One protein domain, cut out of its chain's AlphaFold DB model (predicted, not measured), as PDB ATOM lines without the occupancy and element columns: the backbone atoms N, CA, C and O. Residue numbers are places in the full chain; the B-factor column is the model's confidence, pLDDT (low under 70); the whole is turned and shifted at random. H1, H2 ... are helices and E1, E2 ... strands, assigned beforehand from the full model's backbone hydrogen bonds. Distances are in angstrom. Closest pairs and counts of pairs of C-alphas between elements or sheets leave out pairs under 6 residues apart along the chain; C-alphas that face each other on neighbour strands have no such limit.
ATOM      1  N   VAL A  10     528.659 508.587 899.883       91.44
ATOM      2  CA  VAL A  10     528.091 507.235 899.861       91.44
ATOM      3  C   VAL A  10     527.805 506.783 901.283       91.44
ATOM      4  O   VAL A  10     528.709 506.724 902.117       91.44
ATOM      5  N   THR A  11     526.547 506.438 901.534       91.88
ATOM      6  CA  THR A  11     526.051 505.998 902.839       91.88
ATOM      7  C   THR A  11     525.494 504.585 902.721       91.88
ATOM      8  O   THR A  11     524.653 504.324 901.864       91.88
ATOM      9  N   ILE A  12     525.931 503.673 903.581       91.12
ATOM     10  CA  ILE A  12     525.552 502.260 903.592       91.12
ATOM     11  C   ILE A  12     524.824 501.958 904.896       91.12
ATOM     12  O   ILE A  12     525.357 502.216 905.968       91.12
ATOM     13  N   ASN A  13     523.624 501.388 904.815       89.12
ATOM     14  CA  ASN A  13     522.859 500.957 905.980       89.12
ATOM     15  C   ASN A  13     522.611 499.449 905.915       89.12
ATOM     16  O   ASN A  13     522.063 498.958 904.925       89.12
ATOM     17  N   MET A  14     522.975 498.727 906.969       86.12
ATOM     18  CA  MET A  14     522.838 497.272 907.063       86.12
ATOM     19  C   MET A  14     522.559 496.888 908.513       86.12
ATOM     20  O   MET A  14     523.275 497.327 909.401       86.12
ATOM     21  N   GLY A  15     521.529 496.074 908.773       76.25
ATOM     22  CA  GLY A  15     521.289 495.539 910.126       76.25
ATOM     23  C   GLY A  15     521.012 496.578 911.228       76.25
ATOM     24  O   GLY A  15     521.028 496.219 912.395       76.25
ATOM     25  N   GLY A  16     520.736 497.839 910.874       75.62
ATOM     26  CA  GLY A  16     520.570 498.949 911.822       75.62
ATOM     27  C   GLY A  16     521.801 499.853 911.944       75.62
ATOM     28  O   GLY A  16     521.662 500.987 912.396       75.62
ATOM     29  N   ASP A  17     522.959 499.407 911.459       83.44
ATOM     30  CA  ASP A  17     524.172 500.217 911.391       83.44
ATOM     31  C   ASP A  17     524.162 501.133 910.167       83.44
ATOM     32  O   ASP A  17     523.553 500.826 909.134       83.44
ATOM     33  N   ASN A  18     524.868 502.258 910.287       86.75
ATOM     34  CA  ASN A  18     525.023 503.251 909.233       86.75
ATOM     35  C   ASN A  18     526.503 503.625 909.069       86.75
ATOM     36  O   ASN A  18     527.150 504.087 910.011       86.75
ATOM     37  N   PHE A  19     527.020 503.450 907.855       88.06
ATOM     38  CA  PHE A  19     528.402 503.706 907.479       88.06
ATOM     39  C   PHE A  19     528.455 504.759 906.378       88.06
ATOM     40  O   PHE A  19     527.886 504.580 905.304       88.06
ATOM     41  N   ILE A  20     529.196 505.835 906.608       91.12
ATOM     42  CA  ILE A  20     529.549 506.789 905.556       91.12
ATOM     43  C   ILE A  20     530.934 506.401 905.047       91.12
ATOM     44  O   ILE A  20     531.860 506.286 905.853       91.12
ATOM     45  N   LEU A  21     531.081 506.198 903.736       89.44
ATOM     46  CA  LEU A  21     532.389 505.927 903.137       89.44
ATOM     47  C   LEU A  21     533.273 507.165 903.282       89.44
ATOM     48  O   LEU A  21     532.883 508.260 902.877       89.44
ATOM     49  N   LYS A  22     534.452 506.993 903.887       83.69
ATOM     50  CA  LYS A  22     535.336 508.113 904.248       83.69
ATOM     51  C   LYS A  22     536.545 508.228 903.336       83.69
ATOM     52  O   LYS A  22     537.066 509.330 903.182       83.69
ATOM     53  N   THR A  23     537.016 507.113 902.777       86.62
ATOM     54  CA  THR A  23     538.247 507.114 901.984       86.62
ATOM     55  C   THR A  23     537.950 507.159 900.483       86.62
ATOM     56  O   THR A  23     536.972 506.555 900.024       86.62
ATOM     57  N   PRO A  24     538.787 507.849 899.686       87.06
ATOM     58  CA  PRO A  24     538.665 507.852 898.230       87.06
ATOM     59  C   PRO A  24     538.684 506.446 897.619       87.06
ATOM     60  O   PRO A  24     538.003 506.205 896.626       87.06
ATOM     61  N   GLU A  25     539.423 505.510 898.216       89.19
ATOM     62  CA  GLU A  25     539.548 504.129 897.745       89.19
ATOM     63  C   GLU A  25     538.223 503.374 897.875       89.19
ATOM     64  O   GLU A  25     537.788 502.750 896.910       89.19
ATOM     65  N   GLN A  26     537.541 503.493 899.022       90.12
ATOM     66  CA  GLN A  26     536.221 502.890 899.242       90.12
ATOM     67  C   GLN A  26     535.192 503.441 898.254       90.12
ATOM     68  O   GLN A  26     534.417 502.691 897.661       90.12
ATOM     69  N   ILE A  27     535.196 504.764 898.062       89.12
ATOM     70  CA  ILE A  27     534.288 505.448 897.137       89.12
ATOM     71  C   ILE A  27     534.565 505.010 895.696       89.12
ATOM     72  O   ILE A  27     533.628 504.766 894.934       89.12
ATOM     73  N   LYS A  28     535.841 504.891 895.314       89.31
ATOM     74  CA  LYS A  28     536.242 504.417 893.990       89.31
ATOM     75  C   LYS A  28     535.810 502.971 893.764       89.31
ATOM     76  O   LYS A  28     535.220 502.686 892.731       89.31
ATOM     77  N   GLU A  29     536.061 502.079 894.716       91.44
ATOM     78  CA  GLU A  29     535.729 500.659 894.582       91.44
ATOM     79  C   GLU A  29     534.227 500.442 894.371       91.44
ATOM     80  O   GLU A  29     533.827 499.784 893.409       91.44
ATOM     81  N   ILE A  30     533.377 501.050 895.205       90.81
ATOM     82  CA  ILE A  30     531.929 500.899 895.029       90.81
ATOM     83  C   ILE A  30     531.432 501.541 893.734       90.81
ATOM     84  O   ILE A  30     530.518 501.026 893.093       90.81
ATOM     85  N   LYS A  31     532.038 502.653 893.320       88.94
ATOM     86  CA  LYS A  31     531.722 503.300 892.049       88.94
ATOM     87  C   LYS A  31     532.060 502.387 890.874       88.94
ATOM     88  O   LYS A  31     531.209 502.216 890.008       88.94
ATOM     89  N   ASP A  32     533.235 501.763 890.882       90.31
ATOM     90  CA  ASP A  32     533.666 500.827 889.841       90.31
ATOM     91  C   ASP A  32     532.714 499.613 889.768       90.31
ATOM     92  O   ASP A  32     532.292 499.225 888.677       90.31
ATOM     93  N   LEU A  33     532.287 499.068 890.918       91.38
ATOM     94  CA  LEU A  33     531.289 497.989 890.980       91.38
ATOM     95  C   LEU A  33     529.950 498.409 890.363       91.38
ATOM     96  O   LEU A  33     529.386 497.695 889.534       91.38
ATOM     97  N   VAL A  34     529.433 499.573 890.759       88.88
ATOM     98  CA  VAL A  34     528.133 500.075 890.294       88.88
ATOM     99  C   VAL A  34     528.163 500.445 888.812       88.88
ATOM    100  O   VAL A  34     527.172 500.239 888.117       88.88
ATOM    101  N   GLU A  35     529.271 500.979 888.303       86.06
ATOM    102  CA  GLU A  35     529.403 501.329 886.886       86.06
ATOM    103  C   GLU A  35     529.537 500.107 885.972       86.06
ATOM    104  O   GLU A  35     529.108 500.171 884.819       86.06
ATOM    105  N   ALA A  36     530.064 498.990 886.480       85.44
ATOM    106  CA  ALA A  36     530.090 497.720 885.760       85.44
ATOM    107  C   ALA A  36     528.698 497.064 885.649       85.44
ATOM    108  O   ALA A  36     528.470 496.243 884.755       85.44
ATOM    109  N   GLN A  37     527.754 497.431 886.523       86.56
ATOM    110  CA  GLN A  37     526.424 496.831 886.566       86.56
ATOM    111  C   GLN A  37     525.508 497.353 885.450       86.56
ATOM    112  O   GLN A  37     525.275 498.553 885.291       86.56
ATOM    113  N   LYS A  38     524.877 496.424 884.722       83.31
ATOM    114  CA  LYS A  38     523.781 496.748 883.800       83.31
ATOM    115  C   LYS A  38     522.466 496.869 884.569       83.31
ATOM    116  O   LYS A  38     522.020 495.921 885.212       83.31
ATOM    117  N   PHE A  39     521.821 498.027 884.468       83.12
ATOM    118  CA  PHE A  39     520.536 498.304 885.110       83.12
ATOM    119  C   PHE A  39     519.397 498.179 884.102       83.12
ATOM    120  O   PHE A  39     519.346 498.921 883.121       83.12
ATOM    121  N   ILE A  40     518.463 497.261 884.349       81.50
ATOM    122  CA  ILE A  40     517.300 497.056 883.477       81.50
ATOM    123  C   ILE A  40     516.131 497.847 884.056       81.50
ATOM    124  O   ILE A  40     515.703 497.589 885.181       81.50
ATOM    125  N   ARG A  41     515.610 498.824 883.304       80.12
ATOM    126  CA  ARG A  41     514.450 499.614 883.737       80.12
ATOM    127  C   ARG A  41     513.254 498.684 883.937       80.12
ATOM    128  O   ARG A  41     512.798 498.050 882.989       80.12
ATOM    129  N   SER A  42     512.732 498.634 885.158       67.31
ATOM    130  CA  SER A  42     511.543 497.849 885.473       67.31
ATOM    131  C   SER A  42     510.302 498.699 885.207       67.31
ATOM    132  O   SER A  42     510.058 499.686 885.896       67.31
ATOM    133  N   VAL A  43     509.520 498.332 884.189       56.75
ATOM    134  CA  VAL A  43     508.226 498.967 883.868       56.75
ATOM    135  C   VAL A  43     507.040 498.335 884.609       56.75
ATOM    136  O   VAL A  43     505.954 498.900 884.581       56.75
ATOM    137  N   SER A  44     507.233 497.192 885.280       51.31
ATOM    138  CA  SER A  44     506.128 496.361 885.791       51.31
ATOM    139  C   SER A  44     506.270 495.839 887.224       51.31
ATOM    140  O   SER A  44     505.306 495.293 887.756       51.31
ATOM    141  N   LYS A  45     507.424 495.984 887.889       50.09
ATOM    142  CA  LYS A  45     507.553 495.529 889.280       50.09
ATOM    143  C   LYS A  45     506.997 496.589 890.223       50.09
ATOM    144  O   LYS A  45     507.710 497.492 890.655       50.09
ATOM    145  N   THR A  46     505.731 496.434 890.594       45.12
ATOM    146  CA  THR A  46     505.276 496.878 891.906       45.12
ATOM    147  C   THR A  46     506.188 496.184 892.916       45.12
ATOM    148  O   THR A  46     506.072 494.981 893.138       45.12
ATOM    149  N   LEU A  47     507.155 496.902 893.491       51.62
ATOM    150  CA  LEU A  47     507.947 496.418 894.626       51.62
ATOM    151  C   LEU A  47     507.060 496.432 895.884       51.62
ATOM    152  O   LEU A  47     507.372 497.050 896.895       51.62
ATOM    153  N   THR A  48     505.891 495.798 895.806       39.22
ATOM    154  CA  THR A  48     504.999 495.567 896.937       39.22
ATOM    155  C   THR A  48     505.684 494.586 897.876       39.22
ATOM    156  O   THR A  48     505.889 493.428 897.524       39.22
ATOM    157  N   GLY A  49     506.051 495.063 899.066       41.78
ATOM    158  CA  GLY A  49     506.502 494.224 900.180       41.78
ATOM    159  C   GLY A  49     507.997 494.265 900.497       41.78
ATOM    160  O   GLY A  49     508.412 493.650 901.475       41.78
ATOM    161  N   VAL A  50     508.819 494.997 899.740       50.06
ATOM    162  CA  VAL A  50     510.235 495.142 900.094       50.06
ATOM    163  C   VAL A  50     510.400 496.374 900.965       50.06
ATOM    164  O   VAL A  50     510.440 497.497 900.473       50.06
ATOM    165  N   ASN A  51     510.441 496.151 902.274       49.72
ATOM    166  CA  ASN A  51     510.624 497.223 903.231       49.72
ATOM    167  C   ASN A  51     512.009 497.862 903.002       49.72
ATOM    168  O   ASN A  51     513.012 497.169 903.174       49.72
ATOM    169  N   PRO A  52     512.105 499.146 902.610       53.97
ATOM    170  CA  PRO A  52     513.388 499.795 902.350       53.97
ATOM    171  C   PRO A  52     514.148 500.113 903.645       53.97
ATOM    172  O   PRO A  52     515.205 500.735 903.593       53.97
ATOM    173  N   TYR A  53     513.623 499.740 904.816       56.25
ATOM    174  CA  TYR A  53     514.321 499.944 906.080       56.25
ATOM    175  C   TYR A  53     515.508 498.984 906.221       56.25
ATOM    176  O   TYR A  53     515.465 497.863 905.706       56.25
ATOM    177  N   PRO A  54     516.573 499.408 906.927       57.72
ATOM    178  CA  PRO A  54     517.697 498.543 907.246       57.72
ATOM    179  C   PRO A  54     517.179 497.262 907.901       57.72
ATOM    180  O   PRO A  54     516.527 497.296 908.940       57.72
ATOM    181  N   SER A  55     517.449 496.130 907.272       66.94
ATOM    182  CA  SER A  55     517.184 494.814 907.836       66.94
ATOM    183  C   SER A  55     518.473 494.015 907.779       66.94
ATOM    184  O   SER A  55     519.367 494.311 906.988       66.94
ATOM    185  N   TYR A  56     518.584 492.964 908.585       70.81
ATOM    186  CA  TYR A  56     519.702 492.028 908.453       70.81
ATOM    187  C   TYR A  56     519.722 491.321 907.091       70.81
ATOM    188  O   TYR A  56     520.755 490.785 906.701       70.81
ATOM    189  N   GLN A  57     518.607 491.344 906.359       80.94
ATOM    190  CA  GLN A  57     518.419 490.700 905.061       80.94
ATOM    191  C   GLN A  57     518.774 491.611 903.876       80.94
ATOM    192  O   GLN A  57     518.869 491.128 902.750       80.94
ATOM    193  N   GLY A  58     519.009 492.908 904.106       86.62
ATOM    194  CA  GLY A  58     519.281 493.870 903.042       86.62
ATOM    195  C   GLY A  58     520.401 494.856 903.358       86.62
ATOM    196  O   GLY A  58     520.753 495.088 904.513       86.62
ATOM    197  N   ILE A  59     520.954 495.444 902.303       89.69
ATOM    198  CA  ILE A  59     521.943 496.517 902.352       89.69
ATOM    199  C   ILE A  59     521.373 497.684 901.546       89.69
ATOM    200  O   ILE A  59     521.102 497.550 900.354       89.69
ATOM    201  N   ASN A  60     521.199 498.833 902.193       90.19
ATOM    202  CA  ASN A  60     520.788 500.073 901.544       90.19
ATOM    203  C   ASN A  60     522.007 500.945 901.282       90.19
ATOM    204  O   ASN A  60     522.624 501.428 902.227       90.19
ATOM    205  N   ILE A  61     522.309 501.208 900.018       91.38
ATOM    206  CA  ILE A  61     523.399 502.089 899.616       91.38
ATOM    207  C   ILE A  61     522.803 503.336 898.983       91.38
ATOM    208  O   ILE A  61     522.107 503.278 897.971       91.38
ATOM    209  N   ARG A  62     523.087 504.484 899.579       91.25
ATOM    210  CA  ARG A  62     522.645 505.793 899.128       91.25
ATOM    211  C   ARG A  62     523.834 506.539 898.540       91.25
ATOM    212  O   ARG A  62     524.825 506.753 899.228       91.25
ATOM    213  N   PHE A  63     523.712 506.919 897.273       90.44
ATOM    214  CA  PHE A  63     524.671 507.756 896.559       90.44
ATOM    215  C   PHE A  63     524.077 509.152 896.445       90.44
ATOM    216  O   PHE A  63     523.038 509.322 895.806       90.44
ATOM    217  N   GLU A  64     524.721 510.141 897.049       88.94
ATOM    218  CA  GLU A  64     524.258 511.524 897.056       88.94
ATOM    219  C   GLU A  64     525.335 512.452 896.515       88.94
ATOM    220  O   GLU A  64     526.511 512.335 896.842       88.94
ATOM    221  N   GLY A  65     524.911 513.397 895.691       85.12
ATOM    222  CA  GLY A  65     525.712 514.543 895.297       85.12
ATOM    223  C   GLY A  65     524.805 515.736 895.041       85.12
ATOM    224  O   GLY A  65     523.583 515.656 895.164       85.12
ATOM    225  N   ARG A  66     525.390 516.866 894.647       80.50
ATOM    226  CA  ARG A  66     524.683 518.158 894.582       80.50
ATOM    227  C   ARG A  66     523.424 518.170 893.695       80.50
ATOM    228  O   ARG A  66     522.552 519.008 893.893       80.50
ATOM    229  N   SER A  67     523.330 517.271 892.714       79.88
ATOM    230  CA  SER A  67     522.241 517.214 891.719       79.88
ATOM    231  C   SER A  67     521.638 515.817 891.526       79.88
ATOM    232  O   SER A  67     520.847 515.595 890.605       79.88
ATOM    233  N   PHE A  68     521.998 514.850 892.372       81.56
ATOM    234  CA  PHE A  68     521.485 513.491 892.255       81.56
ATOM    235  C   PHE A  68     521.407 512.794 893.612       81.56
ATOM    236  O   PHE A  68     522.222 513.017 894.502       81.56
ATOM    237  N   SER A  69     520.423 511.909 893.735       84.81
ATOM    238  CA  SER A  69     520.302 510.973 894.843       84.81
ATOM    239  C   SER A  69     519.805 509.653 894.274       84.81
ATOM    240  O   SER A  69     518.780 509.611 893.583       84.81
ATOM    241  N   TYR A  70     520.564 508.589 894.510       88.25
ATOM    242  CA  TYR A  70     520.198 507.236 894.123       88.25
ATOM    243  C   TYR A  70     520.180 506.348 895.360       88.25
ATOM    244  O   TYR A  70     521.076 506.431 896.198       88.25
ATOM    245  N   LEU A  71     519.179 505.477 895.451       89.31
ATOM    246  CA  LEU A  71     519.098 504.451 896.483       89.31
ATOM    247  C   LEU A  71     519.200 503.087 895.819       89.31
ATOM    248  O   LEU A  71     518.350 502.721 895.017       89.31
ATOM    249  N   MET A  72     520.217 502.328 896.175       90.88
ATOM    250  CA  MET A  72     520.359 500.934 895.804       90.88
ATOM    251  C   MET A  72     519.996 500.068 897.005       90.88
ATOM    252  O   MET A  72     520.536 500.264 898.089       90.88
ATOM    253  N   LEU A  73     519.091 499.117 896.809       89.81
ATOM    254  CA  LEU A  73     518.806 498.072 897.779       89.81
ATOM    255  C   LEU A  73     519.358 496.754 897.244       89.81
ATOM    256  O   LEU A  73     518.946 496.294 896.179       89.81
ATOM    257  N   ILE A  74     520.239 496.134 898.020       90.56
ATOM    258  CA  ILE A  74     520.755 494.791 897.775       90.56
ATOM    259  C   ILE A  74     520.113 493.832 898.770       90.56
ATOM    260  O   ILE A  74     520.200 494.039 899.979       90.56
ATOM    261  N   ARG A  75     519.453 492.791 898.268       86.81
ATOM    262  CA  ARG A  75     518.823 491.736 899.070       86.81
ATOM    263  C   ARG A  75     519.775 490.548 899.164       86.81
ATOM    264  O   ARG A  75     520.183 490.020 898.141       86.81
ATOM    265  N   LYS A  76     520.120 490.134 900.385       85.69
ATOM    266  CA  LYS A  76     520.985 488.967 900.646       85.69
ATOM    267  C   LYS A  76     520.205 487.655 900.672       85.69
ATOM    268  O   LYS A  76     520.769 486.591 900.479       85.69
ATOM    269  N   ASP A  77     518.916 487.742 900.973       84.12
ATOM    270  CA  ASP A  77     518.000 486.613 901.092       84.12
ATOM    271  C   ASP A  77     517.338 486.253 899.755       84.12
ATOM    272  O   ASP A  77     517.186 485.078 899.436       84.12
ATOM    273  N   VAL A  78     516.953 487.263 898.970       84.56
ATOM    274  CA  VAL A  78     516.306 487.096 897.662       84.56
ATOM    275  C   VAL A  78     516.950 488.060 896.663       84.56
ATOM    276  O   VAL A  78     516.407 489.127 896.375       84.56
ATOM    277  N   GLU A  79     518.144 487.704 896.175       86.00
ATOM    278  CA  GLU A  79     519.045 488.576 895.393       86.00
ATOM    279  C   GLU A  79     518.367 489.235 894.176       86.00
ATOM    280  O   GLU A  79     518.560 490.424 893.930       86.00
ATOM    281  N   GLU A  80     517.491 488.515 893.475       81.50
ATOM    282  CA  GLU A  80     516.685 488.970 892.323       81.50
ATOM    283  C   GLU A  80     515.693 490.116 892.617       81.50
ATOM    284  O   GLU A  80     515.139 490.737 891.699       81.50
ATOM    285  N   ASN A  81     515.448 490.392 893.901       82.75
ATOM    286  CA  ASN A  81     514.650 491.525 894.362       82.75
ATOM    287  C   ASN A  81     515.502 492.764 894.666       82.75
ATOM    288  O   ASN A  81     514.962 493.776 895.117       82.75
ATOM    289  N   SER A  82     516.808 492.708 894.403       87.31
ATOM    290  CA  SER A  82     517.687 493.873 894.460       87.31
ATOM    291  C   SER A  82     517.320 494.882 893.371       87.31
ATOM    292  O   SER A  82     516.960 494.530 892.239       87.31
ATOM    293  N   TYR A  83     517.402 496.166 893.703       88.31
ATOM    294  CA  TYR A  83     517.041 497.234 892.780       88.31
ATOM    295  C   TYR A  83     517.832 498.518 893.014       88.31
ATOM    296  O   TYR A  83     518.366 498.779 894.089       88.31
ATOM    297  N   LEU A  84     517.835 499.364 891.990       88.88
ATOM    298  CA  LEU A  84     518.259 500.754 892.045       88.88
ATOM    299  C   LEU A  84     517.034 501.656 891.842       88.88
ATOM    300  O   LEU A  84     516.328 501.538 890.845       88.88
ATOM    301  N   LEU A  85     516.788 502.566 892.778       86.38
ATOM    302  CA  LEU A  85     515.841 503.665 892.665       86.38
ATOM    303  C   LEU A  85     516.603 504.928 892.258       86.38
ATOM    304  O   LEU A  85     517.441 505.443 893.002       86.38
ATOM    305  N   LYS A  86     516.287 505.438 891.070       84.06
ATOM    306  CA  LYS A  86     516.892 506.634 890.484       84.06
ATOM    307  C   LYS A  86     515.801 507.519 889.889       84.06
ATOM    308  O   LYS A  86     515.057 507.069 889.023       84.06
ATOM    309  N   TYR A  87     515.712 508.770 890.345       81.69
ATOM    310  CA  TYR A  87     514.721 509.757 889.878       81.69
ATOM    311  C   TYR A  87     513.272 509.229 889.866       81.69
ATOM    312  O   TYR A  87     512.542 509.399 888.893       81.69
ATOM    313  N   GLY A  88     512.872 508.525 890.930       77.81
ATOM    314  CA  GLY A  88     511.532 507.935 891.045       77.81
ATOM    315  C   GLY A  88     511.290 506.701 890.168       77.81
ATOM    316  O   GLY A  88     510.178 506.185 890.142       77.81
ATOM    317  N   GLN A  89     512.307 506.211 889.452       82.44
ATOM    318  CA  GLN A  89     512.226 505.015 888.617       82.44
ATOM    319  C   GLN A  89     513.024 503.865 889.224       82.44
ATOM    320  O   GLN A  89     514.137 504.061 889.718       82.44
ATOM    321  N   TYR A  90     512.467 502.660 889.132       84.88
ATOM    322  CA  TYR A  90     513.096 501.438 889.613       84.88
ATOM    323  C   TYR A  90     513.797 500.692 888.479       84.88
ATOM    324  O   TYR A  90     513.262 500.517 887.381       84.88
ATOM    325  N   TYR A  91     514.994 500.212 888.777       85.88
ATOM    326  CA  TYR A  91     515.817 499.417 887.887       85.88
ATOM    327  C   TYR A  91     516.177 498.120 888.592       85.88
ATOM    328  O   TYR A  91     516.678 498.142 889.715       85.88
ATOM    329  N   SER A  92     515.909 496.992 887.950       85.75
ATOM    330  CA  SER A  92     516.224 495.684 888.511       85.75
ATOM    331  C   SER A  92     517.714 495.389 888.409       85.75
ATOM    332  O   SER A  92     518.362 495.723 887.413       85.75
ATOM    333  N   ILE A  93     518.220 494.733 889.448       86.25
ATOM    334  CA  ILE A  93     519.573 494.196 889.527       86.25
ATOM    335  C   ILE A  93     519.418 492.676 889.499       86.25
ATOM    336  O   ILE A  93     519.043 492.069 890.495       86.25
ATOM    337  N   SER A  94     519.614 492.076 888.326       75.88
ATOM    338  CA  SER A  94     519.455 490.629 888.113       75.88
ATOM    339  C   SER A  94     520.779 489.864 888.144       75.88
ATOM    340  O   SER A  94     520.785 488.655 887.936       75.88
ATOM    341  N   ASP A  95     521.896 490.562 888.333       83.81
ATOM    342  CA  ASP A  95     523.222 489.957 888.376       83.81
ATOM    343  C   ASP A  95     523.575 489.565 889.819       83.81
ATOM    344  O   ASP A  95     523.847 490.417 890.668       83.81
ATOM    345  N   THR A  96     523.546 488.261 890.092       83.44
ATOM    346  CA  THR A  96     523.874 487.677 891.401       83.44
ATOM    347  C   THR A  96     525.346 487.878 891.775       83.44
ATOM    348  O   THR A  96     525.678 488.010 892.951       83.44
ATOM    349  N   ASP A  97     526.254 487.931 890.793       90.50
ATOM    350  CA  ASP A  97     527.681 488.165 891.051       90.50
ATOM    351  C   ASP A  97     527.916 489.595 891.552       90.50
ATOM    352  O   ASP A  97     528.651 489.818 892.515       90.50
ATOM    353  N   PHE A  98     527.212 490.566 890.970       90.69
ATOM    354  CA  PHE A  98     527.219 491.938 891.469       90.69
ATOM    355  C   PHE A  98     526.687 492.037 892.906       90.69
ATOM    356  O   PHE A  98     527.307 492.698 893.740       90.69
ATOM    357  N   VAL A  99     525.581 491.351 893.225       89.81
ATOM    358  CA  VAL A  99     525.035 491.316 894.593       89.81
ATOM    359  C   VAL A  99     526.081 490.799 895.584       89.81
ATOM    360  O   VAL A  99     526.337 491.461 896.592       89.81
ATOM    361  N   ARG A 100     526.749 489.684 895.272       90.94
ATOM    362  CA  ARG A 100     527.810 489.109 896.118       90.94
ATOM    363  C   ARG A 100     528.991 490.052 896.301       90.94
ATOM    364  O   ARG A 100     529.406 490.281 897.431       90.94
ATOM    365  N   LYS A 101     529.471 490.681 895.224       93.94
ATOM    366  CA  LYS A 101     530.557 491.673 895.290       93.94
ATOM    367  C   LYS A 101     530.221 492.850 896.201       93.94
ATOM    368  O   LYS A 101     531.086 493.324 896.932       93.94
ATOM    369  N   ILE A 102     528.970 493.317 896.184       93.25
ATOM    370  CA  ILE A 102     528.526 494.369 897.101       93.25
ATOM    371  C   ILE A 102     528.483 493.859 898.546       93.25
ATOM    372  O   ILE A 102     528.945 494.565 899.442       93.25
ATOM    373  N   VAL A 103     527.980 492.644 898.786       91.06
ATOM    374  CA  VAL A 103     527.991 492.033 900.124       91.06
ATOM    375  C   VAL A 103     529.422 491.950 900.659       91.06
ATOM    376  O   VAL A 103     529.687 492.506 901.725       91.06
ATOM    377  N   ASP A 104     530.356 491.387 899.891       92.31
ATOM    378  CA  ASP A 104     531.770 491.262 900.266       92.31
ATOM    379  C   ASP A 104     532.423 492.624 900.532       92.31
ATOM    380  O   ASP A 104     533.163 492.803 901.504       92.31
ATOM    381  N   PHE A 105     532.121 493.621 899.695       92.31
ATOM    382  CA  PHE A 105     532.561 494.994 899.909       92.31
ATOM    383  C   PHE A 105     532.082 495.526 901.265       92.31
ATOM    384  O   PHE A 105     532.896 496.014 902.048       92.31
ATOM    385  N   THR A 106     530.793 495.378 901.581       89.06
ATOM    386  CA  THR A 106     530.224 495.869 902.844       89.06
ATOM    387  C   THR A 106     530.688 495.111 904.080       89.06
ATOM    388  O   THR A 106     530.942 495.738 905.105       89.06
ATOM    389  N   SER A 107     530.869 493.794 903.990       87.31
ATOM    390  CA  SER A 107     531.346 492.974 905.105       87.31
ATOM    391  C   SER A 107     532.765 493.335 905.537       87.31
ATOM    392  O   SER A 107     533.063 493.252 906.721       87.31
ATOM    393  N   ARG A 108     533.629 493.791 904.619       86.88
ATOM    394  CA  ARG A 108     534.987 494.271 904.954       86.88
ATOM    395  C   ARG A 108     535.010 495.633 905.650       86.88
ATOM    396  O   ARG A 108     536.059 496.049 906.130       86.88
ATOM    397  N   MET A 109     533.887 496.351 905.640       77.69
ATOM    398  CA  MET A 109     533.753 497.668 906.265       77.69
ATOM    399  C   MET A 109     532.980 497.634 907.582       77.69
ATOM    400  O   MET A 109     533.064 498.596 908.346       77.69
TER     401      MET A 109
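This is residues 10 to 109 of the 111 residues of an uncharacterized protein of Paenibacillaceae bacterium (UniProt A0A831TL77). One twisted six-stranded sheet has two helices, H1 and H2, side by side over one of its faces, and a long loop, residues 37 to 57, swings out past the E6 edge before E3. The 100 printed residues hold E1 E2 H1 E3 E4 E5 E6 H2 along the chain, of mixed class; the antiparallel sheet runs E2 E1 E3 E4 E5 E6. The whole is compact, with a radius of gyration of the C-alphas of 12.7 A and spans of 38 by 30 by 23 A.

E1, residues 10 to 14, and E2, residues 17 to 20, form a hairpin, with N 12 and O 19 2.8 A apart. H1, residues 24 to 36, is on the sheet. E2, H1 and E3, residues 58 to 65, make a split strand-helix-strand unit, two strands that run the same way with a helix between them in the chain and E1 between them in the sheet, with a right-handed crossover; across the antiparallel neighbours E1 and E3, N 11 and O 62 are within hydrogen-bond range at 2.9 A. E3, E4 at residues 68 to 75, E5 at 83 to 86 and E6 at 89 to 92 form a meander, each strand the antiparallel neighbour of the one before; N 61 and O 72, N 73 and O 83, and N 84 and O 91 each lie 2.8 A apart. Residues 40 to 41 pair antiparallel with 91 to 92 of E6. H2, residues 96 to 107, has a height of 9.8 A over the sheet and runs across the strands, at 81 degrees to E4 on the local plane; the closest C-alphas of the two, Ile 74 and Val 99, are 6.4 A apart. H1, with residues 30 to 33 alone, touches H2 at a shallow tilt of 12 degrees, opposite ways; their closest C-alphas, Leu 33 and Phe 98, are 7.3 A apart. Both helices are on one face, which gives two layers, sheet and helices. In H1 and H2 every O i to N i+4 pair is within hydrogen-bond range.

E1 begins at C-alpha 10 (528.091, 507.235, 899.861) and H2 ends at C-alpha 107 (531.346, 492.974, 905.105). E3 and E4 each measure 23.0 A, H1 18.2 A and H2 16.5 A; E1 spans 13.4 A, E2 10.3 A, E5 9.7 A and E6 10.2 A.

The C-alphas farthest apart, of Thr 23 and Ser 44, are 37.5 A apart. The printed part has no cut; the link from H1 to E3 is long. Mean pLDDT of the printed part is 81.8, and residues 42 to 55 are under 70.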